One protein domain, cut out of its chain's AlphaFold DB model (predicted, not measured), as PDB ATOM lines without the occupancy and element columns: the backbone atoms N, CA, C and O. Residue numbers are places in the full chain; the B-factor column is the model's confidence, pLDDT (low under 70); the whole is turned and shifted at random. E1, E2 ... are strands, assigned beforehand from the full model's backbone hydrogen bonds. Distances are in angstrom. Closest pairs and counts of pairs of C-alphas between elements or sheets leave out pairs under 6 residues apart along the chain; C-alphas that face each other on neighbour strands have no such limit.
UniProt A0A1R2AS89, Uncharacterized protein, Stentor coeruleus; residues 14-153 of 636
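Overview. This is residues 14 to 153 of the 636 residues of an uncharacterized protein of Stentor coeruleus (UniProt A0A1R2AS89). This is one long ribbon of a sheet, eleven strands side by side in chain order from E1 to E11, with several strands folded sharply part way along, giving the ribbon the form of an open trough. The loop of residues 51 to 59, between E4 and E5, sticks out from one rim, and past E11 the stretch of residues 137 to 149 folds back alongside the last strands before the short E12. The printed part has 140 residues with twelve named strands, E1 to E12 in that order, and no named helix; the class is all strand, and the sheet E1 - E2 - E3 - E4 - E5 - E6 - E7 - E8 - E9 - E10 - E11 is antiparallel throughout. It is only just compact, close to loose, with a radius of gyration of the C-alphas of 16.9 A, and it spans 52 by 38 by 23 A.

Along the chain. Find C-alpha 14 at (179.812, 246.265, 168.045); there E1 begins, and it runs to residue 18. E2 follows at residues 21 to 26, then E3 at residues 29 to 36, 18.6 A from first to last C-alpha. Look next at E4, residues 39 to 50, the longest strand by residues, which covers 22.3 A. E5, residues 60 to 69, begins with C-alpha 60 at (170.748, 232.059, 183.797) and measures 25.2 A. Read on through E6 at residues 72 to 80, E7 at residues 86 to 92 and E8 at residues 95 to 103. E9, residues 107 to 114, is 20.0 A long, and after it come E10 at residues 122 to 126 and E11 at residues 131 to 136. E12, residues 150 to 153, ends at C-alpha 153, (188.129, 231.000, 216.398).

Arrangement. Start at E1, one edge strand, and you will find E1 to E11 in a meander, each strand the antiparallel neighbour of the one before. E1 and E2 form a hairpin at 160 degrees, with N 15 and O 23 2.8 A apart, within hydrogen-bond range. In the hairpin E3 and E4 look at N 32 and O 45, 2.8 A; E3 bends by 79 degrees at residue 33 and E4 by 125 degrees at residue 42. E4 and E5 stand at 169 degrees, with N 42 and O 68 at 2.8 A and N 50 and O 60 at 3.0 A. E6 bends by 119 degrees at residue 75, and between E6 and its neighbour E7 N 79 and O 87 are within hydrogen-bond range at 2.8 A. E8 bends by 117 degrees at residue 98; beside E9 its N 102 stands 2.8 A from O 109. Residues 113 to 114 of E9 also pair, antiparallel, with residues 117 to 118. E10 and E11, the other edge strand, form a hairpin at 135 degrees, with N 124 and O 132 at 2.8 A. E12 pairs with no named strand; its closest C-alpha to E11 is that of Ile 150, 4.6 A from that of Phe 136. E1 and E12 are apart.

Size, cuts and confidence. The sheet is twisted: its strands' lines turn by 133 degrees from edge to edge, and its C-alphas lie up to 9.4 A off their best plane. The two C-alphas farthest apart, those of Lys 19 and Gly 152, are 52.8 A from each other. The printed part has no cut. The link from E11 to E12, 13 residues, is long, while those from E4 to E5 and from E9 to E10 are short and the others tight. The mean pLDDT of the printed part is 83.3; look for values under 70 at residues 51 to 60, residue 120 and residues 137 to 152.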
ATOM      1  N   MET A  14     179.444 245.131 167.201       88.31
ATOM      2  CA  MET A  14     179.812 246.265 168.045       88.31
ATOM      3  C   MET A  14     179.134 247.535 167.537       88.31
ATOM      4  O   MET A  14     179.211 247.841 166.347       88.31
ATOM      5  N   ASN A  15     178.526 248.285 168.451       90.06
ATOM      6  CA  ASN A  15     177.962 249.607 168.215       90.06
ATOM      7  C   ASN A  15     178.512 250.610 169.233       90.06
ATOM      8  O   ASN A  15     178.719 250.274 170.398       90.06
ATOM      9  N   ARG A  16     178.746 251.851 168.807       88.81
ATOM     10  CA  ARG A  16     179.138 252.941 169.709       88.81
ATOM     11  C   ARG A  16     177.877 253.672 170.159       88.81
ATOM     12  O   ARG A  16     177.181 254.236 169.322       88.81
ATOM     13  N   GLU A  17     177.609 253.661 171.459       87.94
ATOM     14  CA  GLU A  17     176.417 254.282 172.059       87.94
ATOM     15  C   GLU A  17     176.676 255.750 172.437       87.94
ATOM     16  O   GLU A  17     175.836 256.617 172.217       87.94
ATOM     17  N   ASP A  18     177.867 256.049 172.965       82.31
ATOM     18  CA  ASP A  18     178.317 257.407 173.304       82.31
ATOM     19  C   ASP A  18     179.846 257.508 173.129       82.31
ATOM     20  O   ASP A  18     180.504 256.514 172.811       82.31
ATOM     21  N   LYS A  19     180.446 258.693 173.329       79.12
ATOM     22  CA  LYS A  19     181.869 258.995 173.088       79.12
ATOM     23  C   LYS A  19     182.793 257.825 173.413       79.12
ATOM     24  O   LYS A  19     183.471 257.359 172.512       79.12
ATOM     25  N   ASN A  20     182.807 257.317 174.639       82.94
ATOM     26  CA  ASN A  20     183.703 256.215 174.999       82.94
ATOM     27  C   ASN A  20     182.950 254.937 175.393       82.94
ATOM     28  O   ASN A  20     183.570 254.067 175.990       82.94
ATOM     29  N   VAL A  21     181.648 254.824 175.105       89.62
ATOM     30  CA  VAL A  21     180.802 253.696 175.538       89.62
ATOM     31  C   VAL A  21     180.335 252.899 174.327       89.62
ATOM     32  O   VAL A  21     179.787 253.453 173.374       89.62
ATOM     33  N   TYR A  22     180.531 251.589 174.394       91.88
ATOM     34  CA  TYR A  22     180.263 250.649 173.319       91.88
ATOM     35  C   TYR A  22     179.329 249.550 173.805       91.88
ATOM     36  O   TYR A  22     179.524 249.001 174.889       91.88
ATOM     37  N   PHE A  23     178.350 249.207 172.974       93.00
ATOM     38  CA  PHE A  23     177.638 247.944 173.060       93.00
ATOM     39  C   PHE A  23     178.381 246.911 172.207       93.00
ATOM     40  O   PHE A  23     178.606 247.127 171.017       93.00
ATOM     41  N   VAL A  24     178.781 245.793 172.802       91.69
ATOM     42  CA  VAL A  24     179.510 244.714 172.133       91.69
ATOM     43  C   VAL A  24     178.795 243.399 172.398       91.69
ATOM     44  O   VAL A  24     178.622 242.996 173.548       91.69
ATOM     45  N   GLN A  25     178.414 242.706 171.332       90.94
ATOM     46  CA  GLN A  25     177.801 241.390 171.407       90.94
ATOM     47  C   GLN A  25     178.823 240.315 171.046       90.94
ATOM     48  O   GLN A  25     179.476 240.368 169.999       90.94
ATOM     49  N   TYR A  26     178.927 239.309 171.904       89.69
ATOM     50  CA  TYR A  26     179.725 238.108 171.708       89.69
ATOM     51  C   TYR A  26     178.805 236.886 171.655       89.69
ATOM     52  O   TYR A  26     177.595 236.960 171.871       89.69
ATOM     53  N   ARG A  27     179.376 235.711 171.385       85.88
ATOM     54  CA  ARG A  27     178.621 234.459 171.452       85.88
ATOM     55  C   ARG A  27     178.299 234.110 172.913       85.88
ATOM     56  O   ARG A  27     179.137 233.522 173.589       85.88
ATOM     57  N   GLY A  28     177.084 234.432 173.359       85.00
ATOM     58  CA  GLY A  28     176.597 234.154 174.718       85.00
ATOM     59  C   GLY A  28     176.961 235.216 175.763       85.00
ATOM     60  O   GLY A  28     176.735 234.991 176.949       85.00
ATOM     61  N   GLU A  29     177.504 236.364 175.346       90.75
ATOM     62  CA  GLU A  29     177.775 237.497 176.236       90.75
ATOM     63  C   GLU A  29     177.385 238.819 175.574       90.75
ATOM     64  O   GLU A  29     177.563 239.003 174.368       90.75
ATOM     65  N   GLU A  30     176.927 239.767 176.380       93.31
ATOM     66  CA  GLU A  30     176.638 241.142 175.980       93.31
ATOM     67  C   GLU A  30     177.383 242.097 176.908       93.31
ATOM     68  O   GLU A  30     177.315 241.969 178.129       93.31
ATOM     69  N   TYR A  31     178.108 243.054 176.340       93.25
ATOM     70  CA  TYR A  31     178.860 244.053 177.088       93.25
ATOM     71  C   TYR A  31     178.404 245.458 176.711       93.25
ATOM     72  O   TYR A  31     178.310 245.784 175.532       93.25
ATOM     73  N   LEU A  32     178.170 246.304 177.708       95.00
ATOM     74  CA  LEU A  32     177.902 247.726 177.547       95.00
ATOM     75  C   LEU A  32     178.888 248.509 178.412       95.00
ATOM     76  O   LEU A  32     178.765 248.514 179.637       95.00
ATOM     77  N   GLY A  33     179.872 249.165 177.804       93.75
ATOM     78  CA  GLY A  33     180.880 249.881 178.579       93.75
ATOM     79  C   GLY A  33     182.041 250.445 177.781       93.75
ATOM     80  O   GLY A  33     182.017 250.518 176.553       93.75
ATOM     81  N   GLN A  34     183.054 250.889 178.512       93.75
ATOM     82  CA  GLN A  34     184.226 251.547 177.955       93.75
ATOM     83  C   GLN A  34     185.258 250.551 177.405       93.75
ATOM     84  O   GLN A  34     185.475 249.465 177.947       93.75
ATOM     85  N   LEU A  35     185.915 250.933 176.305       90.00
ATOM     86  CA  LEU A  35     186.966 250.146 175.659       90.00
ATOM     87  C   LEU A  35     188.260 250.959 175.534       90.00
ATOM     88  O   LEU A  35     188.236 252.153 175.236       90.00
ATOM     89  N   LYS A  36     189.406 250.293 175.692       89.25
ATOM     90  CA  LYS A  36     190.739 250.841 175.411       89.25
ATOM     91  C   LYS A  36     191.547 249.816 174.623       89.25
ATOM     92  O   LYS A  36     191.760 248.703 175.091       89.25
ATOM     93  N   ASN A  37     192.004 250.186 173.424       86.75
ATOM     94  CA  ASN A  37     192.740 249.297 172.510       86.75
ATOM     95  C   ASN A  37     192.018 247.957 172.240       86.75
ATOM     96  O   ASN A  37     192.650 246.904 172.234       86.75
ATOM     97  N   GLY A  38     190.693 247.995 172.065       85.00
ATOM     98  CA  GLY A  38     189.870 246.804 171.819       85.00
ATOM     99  C   GLY A  38     189.602 245.927 173.047       85.00
ATOM    100  O   GLY A  38     188.959 244.894 172.912       85.00
ATOM    101  N   LYS A  39     190.055 246.326 174.241       89.62
ATOM    102  CA  LYS A  39     189.813 245.606 175.500       89.62
ATOM    103  C   LYS A  39     188.834 246.354 176.393       89.62
ATOM    104  O   LYS A  39     188.878 247.586 176.438       89.62
ATOM    105  N   ARG A  40     188.007 245.631 177.152       92.31
ATOM    106  CA  ARG A  40     187.132 246.182 178.204       92.31
ATOM    107  C   ARG A  40     188.004 246.910 179.221       92.31
ATOM    108  O   ARG A  40     188.978 246.347 179.731       92.31
ATOM    109  N   SER A  41     187.747 248.197 179.430       92.44
ATOM    110  CA  SER A  41     188.567 249.065 180.283       92.44
ATOM    111  C   SER A  41     187.773 250.287 180.722       92.44
ATOM    112  O   SER A  41     187.179 250.942 179.876       92.44
ATOM    113  N   GLY A  42     187.814 250.638 182.007       92.69
ATOM    114  CA  GLY A  42     186.960 251.675 182.589       92.69
ATOM    115  C   GLY A  42     185.640 251.098 183.101       92.69
ATOM    116  O   GLY A  42     185.614 249.968 183.570       92.69
ATOM    117  N   ILE A  43     184.541 251.847 183.048       95.31
ATOM    118  CA  ILE A  43     183.251 251.392 183.601       95.31
ATOM    119  C   ILE A  43     182.468 250.601 182.548       95.31
ATOM    120  O   ILE A  43     182.364 251.029 181.394       95.31
ATOM    121  N   GLY A  44     181.886 249.464 182.939       95.31
ATOM    122  CA  GLY A  44     181.017 248.699 182.054       95.31
ATOM    123  C   GLY A  44     180.264 247.549 182.710       95.31
ATOM    124  O   GLY A  44     180.648 247.028 183.759       95.31
ATOM    125  N   LYS A  45     179.218 247.113 182.013       96.19
ATOM    126  CA  LYS A  45     178.327 246.028 182.403       96.19
ATOM    127  C   LYS A  45     178.440 244.859 181.432       96.19
ATOM    128  O   LYS A  45     178.318 245.050 180.228       96.19
ATOM    129  N   LEU A  46     178.658 243.654 181.949       95.50
ATOM    130  CA  LEU A  46     178.675 242.396 181.202       95.50
ATOM    131  C   LEU A  46     177.493 241.528 181.631       95.50
ATOM    132  O   LEU A  46     177.290 241.320 182.823       95.50
ATOM    133  N   ILE A  47     176.777 240.971 180.662       93.12
ATOM    134  CA  ILE A  47     175.737 239.959 180.835       93.12
ATOM    135  C   ILE A  47     176.229 238.679 180.157       93.12
ATOM    136  O   ILE A  47     176.585 238.700 178.983       93.12
ATOM    137  N   ILE A  48     176.274 237.569 180.890       89.62
ATOM    138  CA  ILE A  48     176.693 236.253 180.394       89.62
ATOM    139  C   ILE A  48     175.482 235.328 180.437       89.62
ATOM    140  O   ILE A  48     174.991 235.016 181.521       89.62
ATOM    141  N   GLN A  49     175.049 234.853 179.276       84.69
ATOM    142  CA  GLN A  49     173.919 233.944 179.125       84.69
ATOM    143  C   GLN A  49     174.389 232.495 179.283       84.69
ATOM    144  O   GLN A  49     175.136 231.976 178.451       84.69
ATOM    145  N   ILE A  50     173.948 231.813 180.343       73.94
ATOM    146  CA  ILE A  50     174.316 230.414 180.605       73.94
ATOM    147  C   ILE A  50     173.134 229.484 180.302       73.94
ATOM    148  O   ILE A  50     172.100 229.588 180.967       73.94
ATOM    149  N   PRO A  51     173.277 228.526 179.363       66.94
ATOM    150  CA  PRO A  51     172.281 227.484 179.142       66.94
ATOM    151  C   PRO A  51     172.178 226.563 180.362       66.94
ATOM    152  O   PRO A  51     173.179 226.007 180.820       66.94
ATOM    153  N   ASN A  52     170.969 226.380 180.888       60.06
ATOM    154  CA  ASN A  52     170.717 225.466 181.995       60.06
ATOM    155  C   ASN A  52     170.397 224.061 181.455       60.06
ATOM    156  O   ASN A  52     169.308 223.823 180.945       60.06
ATOM    157  N   TYR A  53     171.343 223.121 181.546       56.25
ATOM    158  CA  TYR A  53     171.188 221.767 180.984       56.25
ATOM    159  C   TYR A  53     170.328 220.816 181.843       56.25
ATOM    160  O   TYR A  53     170.060 219.695 181.416       56.25
ATOM    161  N   CYS A  54     169.891 221.226 183.043       50.28
ATOM    162  CA  CYS A  54     169.236 220.336 184.016       50.28
ATOM    163  C   CYS A  54     167.737 220.608 184.231       50.28
ATOM    164  O   CYS A  54     167.037 219.759 184.781       50.28
ATOM    165  N   HIS A  55     167.222 221.756 183.788       46.53
ATOM    166  CA  HIS A  55     165.804 222.101 183.885       46.53
ATOM    167  C   HIS A  55     165.326 222.641 182.539       46.53
ATOM    168  O   HIS A  55     165.979 223.494 181.951       46.53
ATOM    169  N   ALA A  56     164.198 222.126 182.049       42.88
ATOM    170  CA  ALA A  56     163.681 222.349 180.700       42.88
ATOM    171  C   ALA A  56     163.195 223.787 180.396       42.88
ATOM    172  O   ALA A  56     162.411 223.948 179.472       42.88
ATOM    173  N   GLU A  57     163.641 224.817 181.129       45.75
ATOM    174  CA  GLU A  57     163.445 226.233 180.788       45.75
ATOM    175  C   GLU A  57     164.356 227.183 181.617       45.75
ATOM    176  O   GLU A  57     164.584 226.965 182.811       45.75
ATOM    177  N   TRP A  58     164.788 228.268 180.949       51.91
ATOM    178  CA  TRP A  58     165.557 229.469 181.357       51.91
ATOM    179  C   TRP A  58     167.100 229.437 181.320       51.91
ATOM    180  O   TRP A  58     167.775 228.668 182.007       51.91
ATOM    181  N   ILE A  59     167.634 230.380 180.533       57.97
ATOM    182  CA  ILE A  59     169.010 230.892 180.567       57.97
ATOM    183  C   ILE A  59     169.226 231.578 181.926       57.97
ATOM    184  O   ILE A  59     168.370 232.343 182.369       57.97
ATOM    185  N   ILE A  60     170.343 231.301 182.605       65.25
ATOM    186  CA  ILE A  60     170.748 232.059 183.797       65.25
ATOM    187  C   ILE A  60     171.707 233.153 183.341       65.25
ATOM    188  O   ILE A  60     172.800 232.843 182.864       65.25
ATOM    189  N   ASP A  61     171.318 234.409 183.534       78.81
ATOM    190  CA  ASP A  61     172.190 235.548 183.265       78.81
ATOM    191  C   ASP A  61     173.096 235.806 184.471       78.81
ATOM    192  O   ASP A  61     172.621 236.080 185.577       78.81
ATOM    193  N   ARG A  62     174.414 235.734 184.266       89.50
ATOM    194  CA  ARG A  62     175.373 236.324 185.210       89.50
ATOM    195  C   ARG A  62     175.640 237.752 184.799       89.50
ATOM    196  O   ARG A  62     175.849 238.020 183.620       89.50
ATOM    197  N   VAL A  63     175.677 238.653 185.768       94.06
ATOM    198  CA  VAL A  63     175.838 240.080 185.495       94.06
ATOM    199  C   VAL A  63     177.001 240.623 186.297       94.06
ATOM    200  O   VAL A  63     176.974 240.560 187.521       94.06
ATOM    201  N   TYR A  64     177.994 241.186 185.616       96.00
ATOM    202  CA  TYR A  64     178.988 242.045 186.248       96.00
ATOM    203  C   TYR A  64     178.711 243.496 185.883       96.00
ATOM    204  O   TYR A  64     178.486 243.793 184.716       96.00
ATOM    205  N   ASP A  65     178.759 244.391 186.858       97.00
ATOM    206  CA  ASP A  65     178.617 245.831 186.672       97.00
ATOM    207  C   ASP A  65     179.685 246.532 187.516       97.00
ATOM    208  O   ASP A  65     179.660 246.444 188.749       97.00
ATOM    209  N   GLY A  66     180.678 247.139 186.868       96.75
ATOM    210  CA  GLY A  66     181.823 247.697 187.579       96.75
ATOM    211  C   GLY A  66     182.966 248.164 186.691       96.75
ATOM    212  O   GLY A  66     182.810 248.412 185.493       96.75
ATOM    213  N   GLU A  67     184.125 248.313 187.318       97.62
ATOM    214  CA  GLU A  67     185.364 248.749 186.693       97.62
ATOM    215  C   GLU A  67     186.124 247.592 186.015       97.62
ATOM    216  O   GLU A  67     186.127 246.435 186.438       97.62
ATOM    217  N   TRP A  68     186.814 247.926 184.932       96.06
ATOM    218  CA  TRP A  68     187.525 246.996 184.068       96.06
ATOM    219  C   TRP A  68     188.938 247.482 183.782       96.06
ATOM    220  O   TRP A  68     189.169 248.667 183.533       96.06
ATOM    221  N   GLU A  69     189.866 246.540 183.688       96.06
ATOM    222  CA  GLU A  69     191.228 246.784 183.236       96.06
ATOM    223  C   GLU A  69     191.674 245.614 182.356       96.06
ATOM    224  O   GLU A  69     191.793 244.481 182.820       96.06
ATOM    225  N   ASN A  70     191.938 245.889 181.073       92.12
ATOM    226  CA  ASN A  70     192.436 244.901 180.110       92.12
ATOM    227  C   ASN A  70     191.626 243.581 180.092       92.12
ATOM    228  O   ASN A  70     192.208 242.505 180.231       92.12
ATOM    229  N   ASP A  71     190.301 243.669 179.918       92.56
ATOM    230  CA  ASP A  71     189.347 242.536 179.910       92.56
ATOM    231  C   ASP A  71     189.156 241.803 181.247       92.56
ATOM    232  O   ASP A  71     188.468 240.782 181.303       92.56
ATOM    233  N   GLN A  72     189.706 242.325 182.346       93.81
ATOM    234  CA  GLN A  72     189.527 241.763 183.683       93.81
ATOM    235  C   GLN A  72     188.706 242.694 184.571       93.81
ATOM    236  O   GLN A  72     188.848 243.914 184.491       93.81
ATOM    237  N   PHE A  73     187.895 242.115 185.461       94.94
ATOM    238  CA  PHE A  73     187.269 242.869 186.549       94.94
ATOM    239  C   PHE A  73     188.362 243.479 187.436       94.94
ATOM    240  O   PHE A  73     189.308 242.790 187.845       94.94
ATOM    241  N   SER A  74     188.237 244.764 187.735       95.12
ATOM    242  CA  SER A  74     189.191 245.530 188.541       95.12
ATOM    243  C   SER A  74     188.452 246.612 189.325       95.12
ATOM    244  O   SER A  74     187.290 246.853 189.042       95.12
ATOM    245  N   GLY A  75     189.098 247.293 190.273       95.19
ATOM    246  CA  GLY A  75     188.485 248.448 190.941       95.19
ATOM    247  C   GLY A  75     187.219 248.063 191.708       95.19
ATOM    248  O   GLY A  75     187.211 247.021 192.354       95.19
ATOM    249  N   GLN A  76     186.165 248.876 191.672       97.38
ATOM    250  CA  GLN A  76     184.885 248.555 192.317       97.38
ATOM    251  C   GLN A  76     183.904 247.879 191.353       97.38
ATOM    252  O   GLN A  76     183.782 248.270 190.193       97.38
ATOM    253  N   GLY A  77     183.142 246.897 191.839       96.56
ATOM    254  CA  GLY A  77     182.100 246.271 191.027       96.56
ATOM    255  C   GLY A  77     181.172 245.323 191.777       96.56
ATOM    256  O   GLY A  77     181.475 244.834 192.867       96.56
ATOM    257  N   THR A  78     180.034 245.040 191.151       97.00
ATOM    258  CA  THR A  78     179.032 244.074 191.603       97.00
ATOM    259  C   THR A  78     178.946 242.915 190.620       97.00
ATOM    260  O   THR A  78     178.727 243.131 189.433       97.00
ATOM    261  N   TYR A  79     179.062 241.682 191.109       94.00
ATOM    262  CA  TYR A  79     178.840 240.471 190.325       94.00
ATOM    263  C   TYR A  79     177.645 239.696 190.879       94.00
ATOM    264  O   TYR A  79     177.670 239.202 192.005       94.00
ATOM    265  N   THR A  80     176.606 239.556 190.063       92.25
ATOM    266  CA  THR A  80     175.431 238.720 190.319       92.25
ATOM    267  C   THR A  80     175.632 237.376 189.629       92.25
ATOM    268  O   THR A  80     175.635 237.296 188.401       92.25
ATOM    269  N   TYR A  81     175.832 236.315 190.413       85.25
ATOM    270  CA  TYR A  81     176.068 234.962 189.895       85.25
ATOM    271  C   TYR A  81     174.769 234.214 189.585       85.25
ATOM    272  O   TYR A  81     174.743 233.361 188.696       85.25
ATOM    273  N   ASP A  82     173.729 234.490 190.370       82.31
ATOM    274  CA  ASP A  82     172.362 233.994 190.252       82.31
ATOM    275  C   ASP A  82     171.458 234.806 191.209       82.31
ATOM    276  O   ASP A  82     171.908 235.757 191.849       82.31
ATOM    277  N   LYS A  83     170.178 234.431 191.328       76.88
ATOM    278  CA  LYS A  83     169.190 235.107 192.192       76.88
ATOM    279  C   LYS A  83     169.533 235.131 193.692       76.88
ATOM    280  O   LYS A  83     168.882 235.859 194.435       76.88
ATOM    281  N   ASN A  84     170.473 234.304 194.141       79.56
ATOM    282  CA  ASN A  84     170.789 234.098 195.550       79.56
ATOM    283  C   ASN A  84     172.218 234.515 195.925       79.56
ATOM    284  O   ASN A  84     172.475 234.677 197.118       79.56
ATOM    285  N   THR A  85     173.122 234.675 194.951       85.38
ATOM    286  CA  THR A  85     174.550 234.914 195.204       85.38
ATOM    287  C   THR A  85     175.049 236.169 194.491       85.38
ATOM    288  O   THR A  85     175.108 236.223 193.257       85.38
ATOM    289  N   ILE A  86     175.443 237.175 195.275       91.44
ATOM    290  CA  ILE A  86     175.898 238.484 194.788       91.44
ATOM    291  C   ILE A  86     177.161 238.894 195.541       91.44
ATOM    292  O   ILE A  86     177.144 238.955 196.765       91.44
ATOM    293  N   TYR A  87     178.226 239.241 194.823       92.62
ATOM    294  CA  TYR A  87     179.397 239.897 195.405       92.62
ATOM    295  C   TYR A  87     179.409 241.382 195.052       92.62
ATOM    296  O   TYR A  87     179.179 241.740 193.898       92.62
ATOM    297  N   LYS A  88     179.715 242.239 196.022       95.69
ATOM    298  CA  LYS A  88     179.898 243.683 195.859       95.69
ATOM    299  C   LYS A  88     181.197 244.087 196.527       95.69
ATOM    300  O   LYS A  88     181.339 243.904 197.729       95.69
ATOM    301  N   GLY A  89     182.127 244.669 195.792       95.69
ATOM    302  CA  GLY A  89     183.361 245.122 196.417       95.69
ATOM    303  C   GLY A  89     184.469 245.375 195.429       95.69
ATOM    304  O   GLY A  89     184.231 245.622 194.244       95.69
ATOM    305  N   GLN A  90     185.682 245.315 195.955       96.38
ATOM    306  CA  GLN A  90     186.888 245.531 195.188       96.38
ATOM    307  C   GLN A  90     187.285 244.276 194.392       96.38
ATOM    308  O   GLN A  90     187.073 243.128 194.785       96.38
ATOM    309  N   TRP A  91     187.870 244.508 193.223       95.88
ATOM    310  CA  TRP A  91     188.296 243.485 192.285       95.88
ATOM    311  C   TRP A  91     189.734 243.733 191.867       95.88
ATOM    312  O   TRP A  91     190.166 244.867 191.640       95.88
ATOM    313  N   ARG A  92     190.492 242.650 191.712       95.38
ATOM    314  CA  ARG A  92     191.843 242.695 191.162       95.38
ATOM    315  C   ARG A  92     192.059 241.492 190.265       95.38
ATOM    316  O   ARG A  92     192.054 240.356 190.728       95.38
ATOM    317  N   ARG A  93     192.292 241.749 188.975       93.06
ATOM    318  CA  ARG A  93     192.549 240.712 187.964       93.06
ATOM    319  C   ARG A  93     191.456 239.638 187.903       93.06
ATOM    320  O   ARG A  93     191.747 238.444 187.865       93.06
ATOM    321  N   GLY A  94     190.191 240.062 187.932       90.69
ATOM    322  CA  GLY A  94     189.039 239.161 187.861       90.69
ATOM    323  C   GLY A  94     188.672 238.465 189.173       90.69
ATOM    324  O   GLY A  94     187.735 237.674 189.170       90.69
ATOM    325  N   ARG A  95     189.386 238.745 190.269       91.00
ATOM    326  CA  ARG A  95     189.181 238.119 191.582       91.00
ATOM    327  C   ARG A  95     188.692 239.114 192.615       91.00
ATOM    328  O   ARG A  95     189.061 240.289 192.543       91.00
ATOM    329  N   TRP A  96     187.935 238.637 193.597       91.31
ATOM    330  CA  TRP A  96     187.556 239.428 194.765       91.31
ATOM    331  C   TRP A  96     188.813 239.832 195.532       91.31
ATOM    332  O   TRP A  96     189.696 239.008 195.808       91.31
ATOM    333  N   HIS A  97     188.924 241.115 195.840       92.88
ATOM    334  CA  HIS A  97     190.094 241.684 196.494       92.88
ATOM    335  C   HIS A  97     189.680 242.860 197.370       92.88
ATOM    336  O   HIS A  97     188.665 243.466 197.088       92.88
ATOM    337  N   GLY A  98     190.450 243.212 198.397       92.25
ATOM    338  CA  GLY A  98     190.159 244.347 199.266       92.25
ATOM    339  C   GLY A  98     188.793 244.264 199.955       92.25
ATOM    340  O   GLY A  98     188.289 243.179 200.230       92.25
ATOM    341  N   GLN A  99     188.178 245.405 200.261       93.62
ATOM    342  CA  GLN A  99     186.905 245.424 200.991       93.62
ATOM    343  C   GLN A  99     185.741 244.956 200.110       93.62
ATOM    344  O   GLN A  99     185.564 245.450 198.992       93.62
ATOM    345  N   GLY A 100     184.919 244.042 200.633       92.62
ATOM    346  CA  GLY A 100     183.757 243.542 199.907       92.62
ATOM    347  C   GLY A 100     182.739 242.778 200.750       92.62
ATOM    348  O   GLY A 100     183.020 242.298 201.850       92.62
ATOM    349  N   GLU A 101     181.551 242.657 200.175       92.81
ATOM    350  CA  GLU A 101     180.364 242.008 200.709       92.81
ATOM    351  C   GLU A 101     179.918 240.875 199.769       92.81
ATOM    352  O   GLU A 101     179.643 241.110 198.591       92.81
ATOM    353  N   LEU A 102     179.799 239.651 200.288       90.00
ATOM    354  CA  LEU A 102     179.197 238.510 199.597       90.00
ATOM    355  C   LEU A 102     177.836 238.191 200.220       90.00
ATOM    356  O   LEU A 102     177.760 237.738 201.358       90.00
ATOM    357  N   ILE A 103     176.766 238.366 199.456       89.06
ATOM    358  CA  ILE A 103     175.396 238.011 199.830       89.06
ATOM    359  C   ILE A 103     175.110 236.597 199.317       89.06
ATOM    360  O   ILE A 103     175.281 236.341 198.124       89.06
ATOM    361  N   SER A 104     174.663 235.695 200.196       82.94
ATOM    362  CA  SER A 104     174.299 234.309 199.868       82.94
ATOM    363  C   SER A 104     172.945 233.891 200.471       82.94
ATOM    364  O   SER A 104     172.260 234.660 201.158       82.94
ATOM    365  N   ILE A 105     172.545 232.629 200.257       76.56
ATOM    366  CA  ILE A 105     171.372 232.046 200.927       76.56
ATOM    367  C   ILE A 105     171.520 231.964 202.455       76.56
ATOM    368  O   ILE A 105     170.497 232.015 203.138       76.56
ATOM    369  N   HIS A 106     172.747 231.896 202.977       76.88
ATOM    370  CA  HIS A 106     173.043 231.699 204.405       76.88
ATOM    371  C   HIS A 106     173.194 233.010 205.171       76.88
ATOM    372  O   HIS A 106     172.918 233.078 206.369       76.88
ATOM    373  N   GLY A 107     173.585 234.074 204.477       85.12
ATOM    374  CA  GLY A 107     173.819 235.374 205.084       85.12
ATOM    375  C   GLY A 107     174.705 236.256 204.222       85.12
ATOM    376  O   GLY A 107     174.942 235.973 203.047       85.12
ATOM    377  N   THR A 108     175.189 237.325 204.834       90.12
ATOM    378  CA  THR A 108     176.074 238.300 204.207       90.12
ATOM    379  C   THR A 108     177.456 238.230 204.845       90.12
ATOM    380  O   THR A 108     177.598 238.505 206.034       90.12
ATOM    381  N   TYR A 109     178.477 237.902 204.060       88.75
ATOM    382  CA  TYR A 109     179.874 237.942 204.484       88.75
ATOM    383  C   TYR A 109     180.459 239.316 204.173       88.75
ATOM    384  O   TYR A 109     180.383 239.769 203.036       88.75
ATOM    385  N   ILE A 110     181.054 239.969 205.164       90.50
ATOM    386  CA  ILE A 110     181.667 241.293 205.062       90.50
ATOM    387  C   ILE A 110     183.101 241.174 205.550       90.50
ATOM    388  O   ILE A 110     183.339 240.756 206.684       90.50
ATOM    389  N   GLY A 111     184.057 241.562 204.716       89.75
ATOM    390  CA  GLY A 111     185.457 241.453 205.090       89.75
ATOM    391  C   GLY A 111     186.414 242.015 204.058       89.75
ATOM    392  O   GLY A 111     186.014 242.538 203.014       89.75
ATOM    393  N   ASN A 112     187.697 241.880 204.379       90.25
ATOM    394  CA  ASN A 112     188.759 242.077 203.410       90.25
ATOM    395  C   ASN A 112     188.988 240.768 202.644       90.25
ATOM    396  O   ASN A 112     188.977 239.692 203.234       90.25
ATOM    397  N   TRP A 113     189.179 240.852 201.336       88.69
ATOM    398  CA  TRP A 113     189.339 239.716 200.438       88.69
ATOM    399  C   TRP A 113     190.722 239.759 199.788       88.69
ATOM    400  O   TRP A 113     191.212 240.808 199.376       88.69
ATOM    401  N   VAL A 114     191.359 238.609 199.623       89.56
ATOM    402  CA  VAL A 114     192.626 238.468 198.911       89.56
ATOM    403  C   VAL A 114     192.512 237.305 197.939       89.56
ATOM    404  O   VAL A 114     192.638 236.147 198.315       89.56
ATOM    405  N   ASN A 115     192.308 237.627 196.658       86.94
ATOM    406  CA  ASN A 115     192.236 236.646 195.574       86.94
ATOM    407  C   ASN A 115     191.159 235.579 195.828       86.94
ATOM    408  O   ASN A 115     191.458 234.386 195.787       86.94
ATOM    409  N   ASP A 116     189.926 236.032 196.078       84.88
ATOM    410  CA  ASP A 116     188.742 235.204 196.374       84.88
ATOM    411  C   ASP A 116     188.722 234.559 197.773       84.88
ATOM    412  O   ASP A 116     187.767 233.868 198.123       84.88
ATOM    413  N   ILE A 117     189.738 234.809 198.600       81.19
ATOM    414  CA  ILE A 117     189.813 234.319 199.982       81.19
ATOM    415  C   ILE A 117     189.453 235.458 200.929       81.19
ATOM    416  O   ILE A 117     190.042 236.531 200.845       81.19
ATOM    417  N   ILE A 118     188.497 235.238 201.827       82.88
ATOM    418  CA  ILE A 118     188.163 236.208 202.871       82.88
ATOM    419  C   ILE A 118     189.211 236.139 203.995       82.88
ATOM    420  O   ILE A 118     189.568 235.048 204.441       82.88
ATOM    421  N   GLU A 119     189.744 237.284 204.416       81.44
ATOM    422  CA  GLU A 119     190.773 237.368 205.455       81.44
ATOM    423  C   GLU A 119     190.211 237.143 206.866       81.44
ATOM    424  O   GLU A 119     189.000 237.204 207.117       81.44
ATOM    425  N   GLU A 120     191.125 236.883 207.800       67.31
ATOM    426  CA  GLU A 120     190.850 236.704 209.226       67.31
ATOM    427  C   GLU A 120     190.126 237.938 209.815       67.31
ATOM    428  O   GLU A 120     190.314 239.063 209.353       67.31
ATOM    429  N   HIS A 121     189.282 237.730 210.836       71.88
ATOM    430  CA  HIS A 121     188.435 238.762 211.475       71.88
ATOM    431  C   HIS A 121     187.296 239.332 210.613       71.88
ATOM    432  O   HIS A 121     186.777 240.420 210.873       71.88
ATOM    433  N   SER A 122     186.861 238.581 209.608       83.38
ATOM    434  CA  SER A 122     185.698 238.952 208.803       83.38
ATOM    435  C   SER A 122     184.380 238.607 209.502       83.38
ATOM    436  O   SER A 122     184.325 237.791 210.425       83.38
ATOM    437  N   LYS A 123     183.297 239.249 209.058       89.38
ATOM    438  CA  LYS A 123     181.962 239.151 209.657       89.38
ATOM    439  C   LYS A 123     181.015 238.364 208.765       89.38
ATOM    440  O   LYS A 123     180.971 238.583 207.562       89.38
ATOM    441  N   LEU A 124     180.198 237.509 209.363       89.00
ATOM    442  CA  LEU A 124     179.026 236.901 208.745       89.00
ATOM    443  C   LEU A 124     177.772 237.398 209.463       89.00
ATOM    444  O   LEU A 124     177.582 237.148 210.652       89.00
ATOM    445  N   LEU A 125     176.912 238.082 208.718       91.19
ATOM    446  CA  LEU A 125     175.592 238.517 209.147       91.19
ATOM    447  C   LEU A 125     174.553 237.476 208.725       91.19
ATOM    448  O   LEU A 125     174.251 237.327 207.540       91.19
ATOM    449  N   PHE A 126     173.981 236.770 209.692       89.81
ATOM    450  CA  PHE A 126     172.868 235.858 209.448       89.81
ATOM    451  C   PHE A 126     171.562 236.636 209.277       89.81
ATOM    452  O   PHE A 126     171.347 237.676 209.902       89.81
ATOM    453  N   LYS A 127     170.625 236.098 208.489       88.00
ATOM    454  CA  LYS A 127     169.336 236.764 208.217       88.00
ATOM    455  C   LYS A 127     168.463 236.975 209.459       88.00
ATOM    456  O   LYS A 127     167.616 237.864 209.453       88.00
ATOM    457  N   HIS A 128     168.667 236.202 210.527       87.38
ATOM    458  CA  HIS A 128     167.973 236.386 211.812       87.38
ATOM    459  C   HIS A 128     168.652 237.411 212.729       87.38
ATOM    460  O   HIS A 128     168.234 237.560 213.871       87.38
ATOM    461  N   GLY A 129     169.688 238.109 212.251       90.31
ATOM    462  CA  GLY A 129     170.384 239.173 212.978       90.31
ATOM    463  C   GLY A 129     171.550 238.707 213.852       90.31
ATOM    464  O   GLY A 129     172.110 239.523 214.577       90.31
ATOM    465  N   TYR A 130     171.917 237.422 213.809       92.56
ATOM    466  CA  TYR A 130     173.137 236.939 214.462       92.56
ATOM    467  C   TYR A 130     174.362 237.401 213.675       92.56
ATOM    468  O   TYR A 130     174.330 237.471 212.444       92.56
ATOM    469  N   ILE A 131     175.444 237.681 214.390       92.75
ATOM    470  CA  ILE A 131     176.709 238.128 213.816       92.75
ATOM    471  C   ILE A 131     177.785 237.154 214.260       92.75
ATOM    472  O   ILE A 131     178.017 237.006 215.452       92.75
ATOM    473  N   TYR A 132     178.456 236.504 213.319       90.69
ATOM    474  CA  TYR A 132     179.687 235.780 213.604       90.69
ATOM    475  C   TYR A 132     180.878 236.617 213.139       90.69
ATOM    476  O   TYR A 132     180.886 237.089 212.007       90.69
ATOM    477  N   GLU A 133     181.877 236.802 213.996       89.62
ATOM    478  CA  GLU A 133     183.134 237.470 213.656       89.62
ATOM    479  C   GLU A 133     184.297 236.548 214.009       89.62
ATOM    480  O   GLU A 133     184.431 236.120 215.159       89.62
ATOM    481  N   GLY A 134     185.133 236.218 213.026       84.44
ATOM    482  CA  GLY A 134     186.240 235.298 213.247       84.44
ATOM    483  C   GLY A 134     186.898 234.787 211.975       84.44
ATOM    484  O   GLY A 134     186.913 235.454 210.941       84.44
ATOM    485  N   GLU A 135     187.494 233.608 212.086       79.69
ATOM    486  CA  GLU A 135     188.222 232.951 211.004       79.69
ATOM    487  C   GLU A 135     187.314 231.948 210.256       79.69
ATOM    488  O   GLU A 135     186.600 231.135 210.854       79.69
ATOM    489  N   PHE A 136     187.364 231.967 208.923       76.44
ATOM    490  CA  PHE A 136     186.636 231.034 208.053       76.44
ATOM    491  C   PHE A 136     187.598 229.963 207.517       76.44
ATOM    492  O   PHE A 136     188.734 230.271 207.166       76.44
ATOM    493  N   GLY A 137     187.169 228.697 207.467       60.34
ATOM    494  CA  GLY A 137     188.013 227.516 207.226       60.34
ATOM    495  C   GLY A 137     188.558 227.319 205.802       60.34
ATOM    496  O   GLY A 137     188.852 226.186 205.425       60.34
ATOM    497  N   GLY A 138     188.719 228.384 205.013       61.16
ATOM    498  CA  GLY A 138     189.329 228.338 203.680       61.16
ATOM    499  C   GLY A 138     188.345 228.327 202.501       61.16
ATOM    500  O   GLY A 138     187.155 228.581 202.671       61.16
ATOM    501  N   ASN A 139     188.909 228.109 201.300       54.34
ATOM    502  CA  ASN A 139     188.358 228.395 199.962       54.34
ATOM    503  C   ASN A 139     186.837 228.248 199.798       54.34
ATOM    504  O   ASN A 139     186.226 227.295 200.273       54.34
ATOM    505  N   ILE A 140     186.267 229.141 198.984       61.72
ATOM    506  CA  ILE A 140     184.911 229.011 198.448       61.72
ATOM    507  C   ILE A 140     184.782 227.639 197.772       61.72
ATOM    508  O   ILE A 140     185.554 227.310 196.865       61.72
ATOM    509  N   ASP A 141     183.799 226.843 198.187       61.56
ATOM    510  CA  ASP A 141     183.334 225.708 197.399       61.56
ATOM    511  C   ASP A 141     182.743 226.292 196.118       61.56
ATOM    512  O   ASP A 141     181.626 226.790 196.117       61.56
ATOM    513  N   TRP A 142     183.495 226.292 195.019       58.31
ATOM    514  CA  TRP A 142     183.045 226.883 193.755       58.31
ATOM    515  C   TRP A 142     181.869 226.134 193.113       58.31
ATOM    516  O   TRP A 142     181.188 226.695 192.251       58.31
ATOM    517  N   TYR A 143     181.610 224.892 193.538       53.12
ATOM    518  CA  TYR A 143     180.466 224.097 193.102       53.12
ATOM    519  C   TYR A 143     179.187 224.526 193.827       53.12
ATOM    520  O   TYR A 143     178.143 224.671 193.191       53.12
ATOM    521  N   LYS A 144     179.275 224.778 195.138       52.50
ATOM    522  CA  LYS A 144     178.153 225.254 195.970       52.50
ATOM    523  C   LYS A 144     178.054 226.779 196.065       52.50
ATOM    524  O   LYS A 144     177.000 227.301 196.400       52.50
ATOM    525  N   ARG A 145     179.126 227.487 195.698       59.22
ATOM    526  CA  ARG A 145     179.370 228.934 195.859       59.22
ATOM    527  C   ARG A 145     179.240 229.401 197.310       59.22
ATOM    528  O   ARG A 145     178.671 230.453 197.586       59.22
ATOM    529  N   GLU A 146     179.776 228.606 198.227       59.25
ATOM    530  CA  GLU A 146     179.650 228.794 199.675       59.25
ATOM    531  C   GLU A 146     181.031 228.786 200.335       59.25
ATOM    532  O   GLU A 146     181.931 228.072 199.895       59.25
ATOM    533  N   LEU A 147     181.212 229.571 201.399       59.28
ATOM    534  CA  LEU A 147     182.393 229.445 202.258       59.28
ATOM    535  C   LEU A 147     182.295 228.139 203.073       59.28
ATOM    536  O   LEU A 147     181.207 227.731 203.469       59.28
ATOM    537  N   ILE A 148     183.427 227.466 203.285       57.31
ATOM    538  CA  ILE A 148     183.590 226.201 204.037       57.31
ATOM    539  C   ILE A 148     183.798 226.539 205.543       57.31
ATOM    540  O   ILE A 148     184.184 227.673 205.838       57.31
ATOM    541  N   PRO A 149     183.445 225.666 206.524       56.88
ATOM    542  CA  PRO A 149     182.906 226.109 207.815       56.88
ATOM    543  C   PRO A 149     183.854 226.952 208.670       56.88
ATOM    544  O   PRO A 149     185.074 226.911 208.546       56.88
ATOM    545  N   ILE A 150     183.234 227.696 209.582       63.38
ATOM    546  CA  ILE A 150     183.863 228.485 210.643       63.38
ATOM    547  C   ILE A 150     185.005 227.689 211.294       63.38
ATOM    548  O   ILE A 150     184.776 226.601 211.826       63.38
ATOM    549  N   SER A 151     186.227 228.238 211.266       59.66
ATOM    550  CA  SER A 151     187.450 227.539 211.704       59.66
ATOM    551  C   SER A 151     187.506 227.318 213.220       59.66
ATOM    552  O   SER A 151     188.373 226.611 213.729       59.66
ATOM    553  N   GLY A 152     186.552 227.903 213.950       62.88
ATOM    554  CA  GLY A 152     186.389 227.707 215.380       62.88
ATOM    555  C   GLY A 152     187.104 228.732 216.250       62.88
ATOM    556  O   GLY A 152     187.119 228.527 217.457       62.88
ATOM    557  N   LYS A 153     187.632 229.819 215.675       75.62
ATOM    558  CA  LYS A 153     188.129 231.000 216.398       75.62
ATOM    559  C   LYS A 153     187.251 232.216 216.114       75.62
ATOM    560  O   LYS A 153     186.752 232.365 215.002       75.62
TER     561      LYS A 153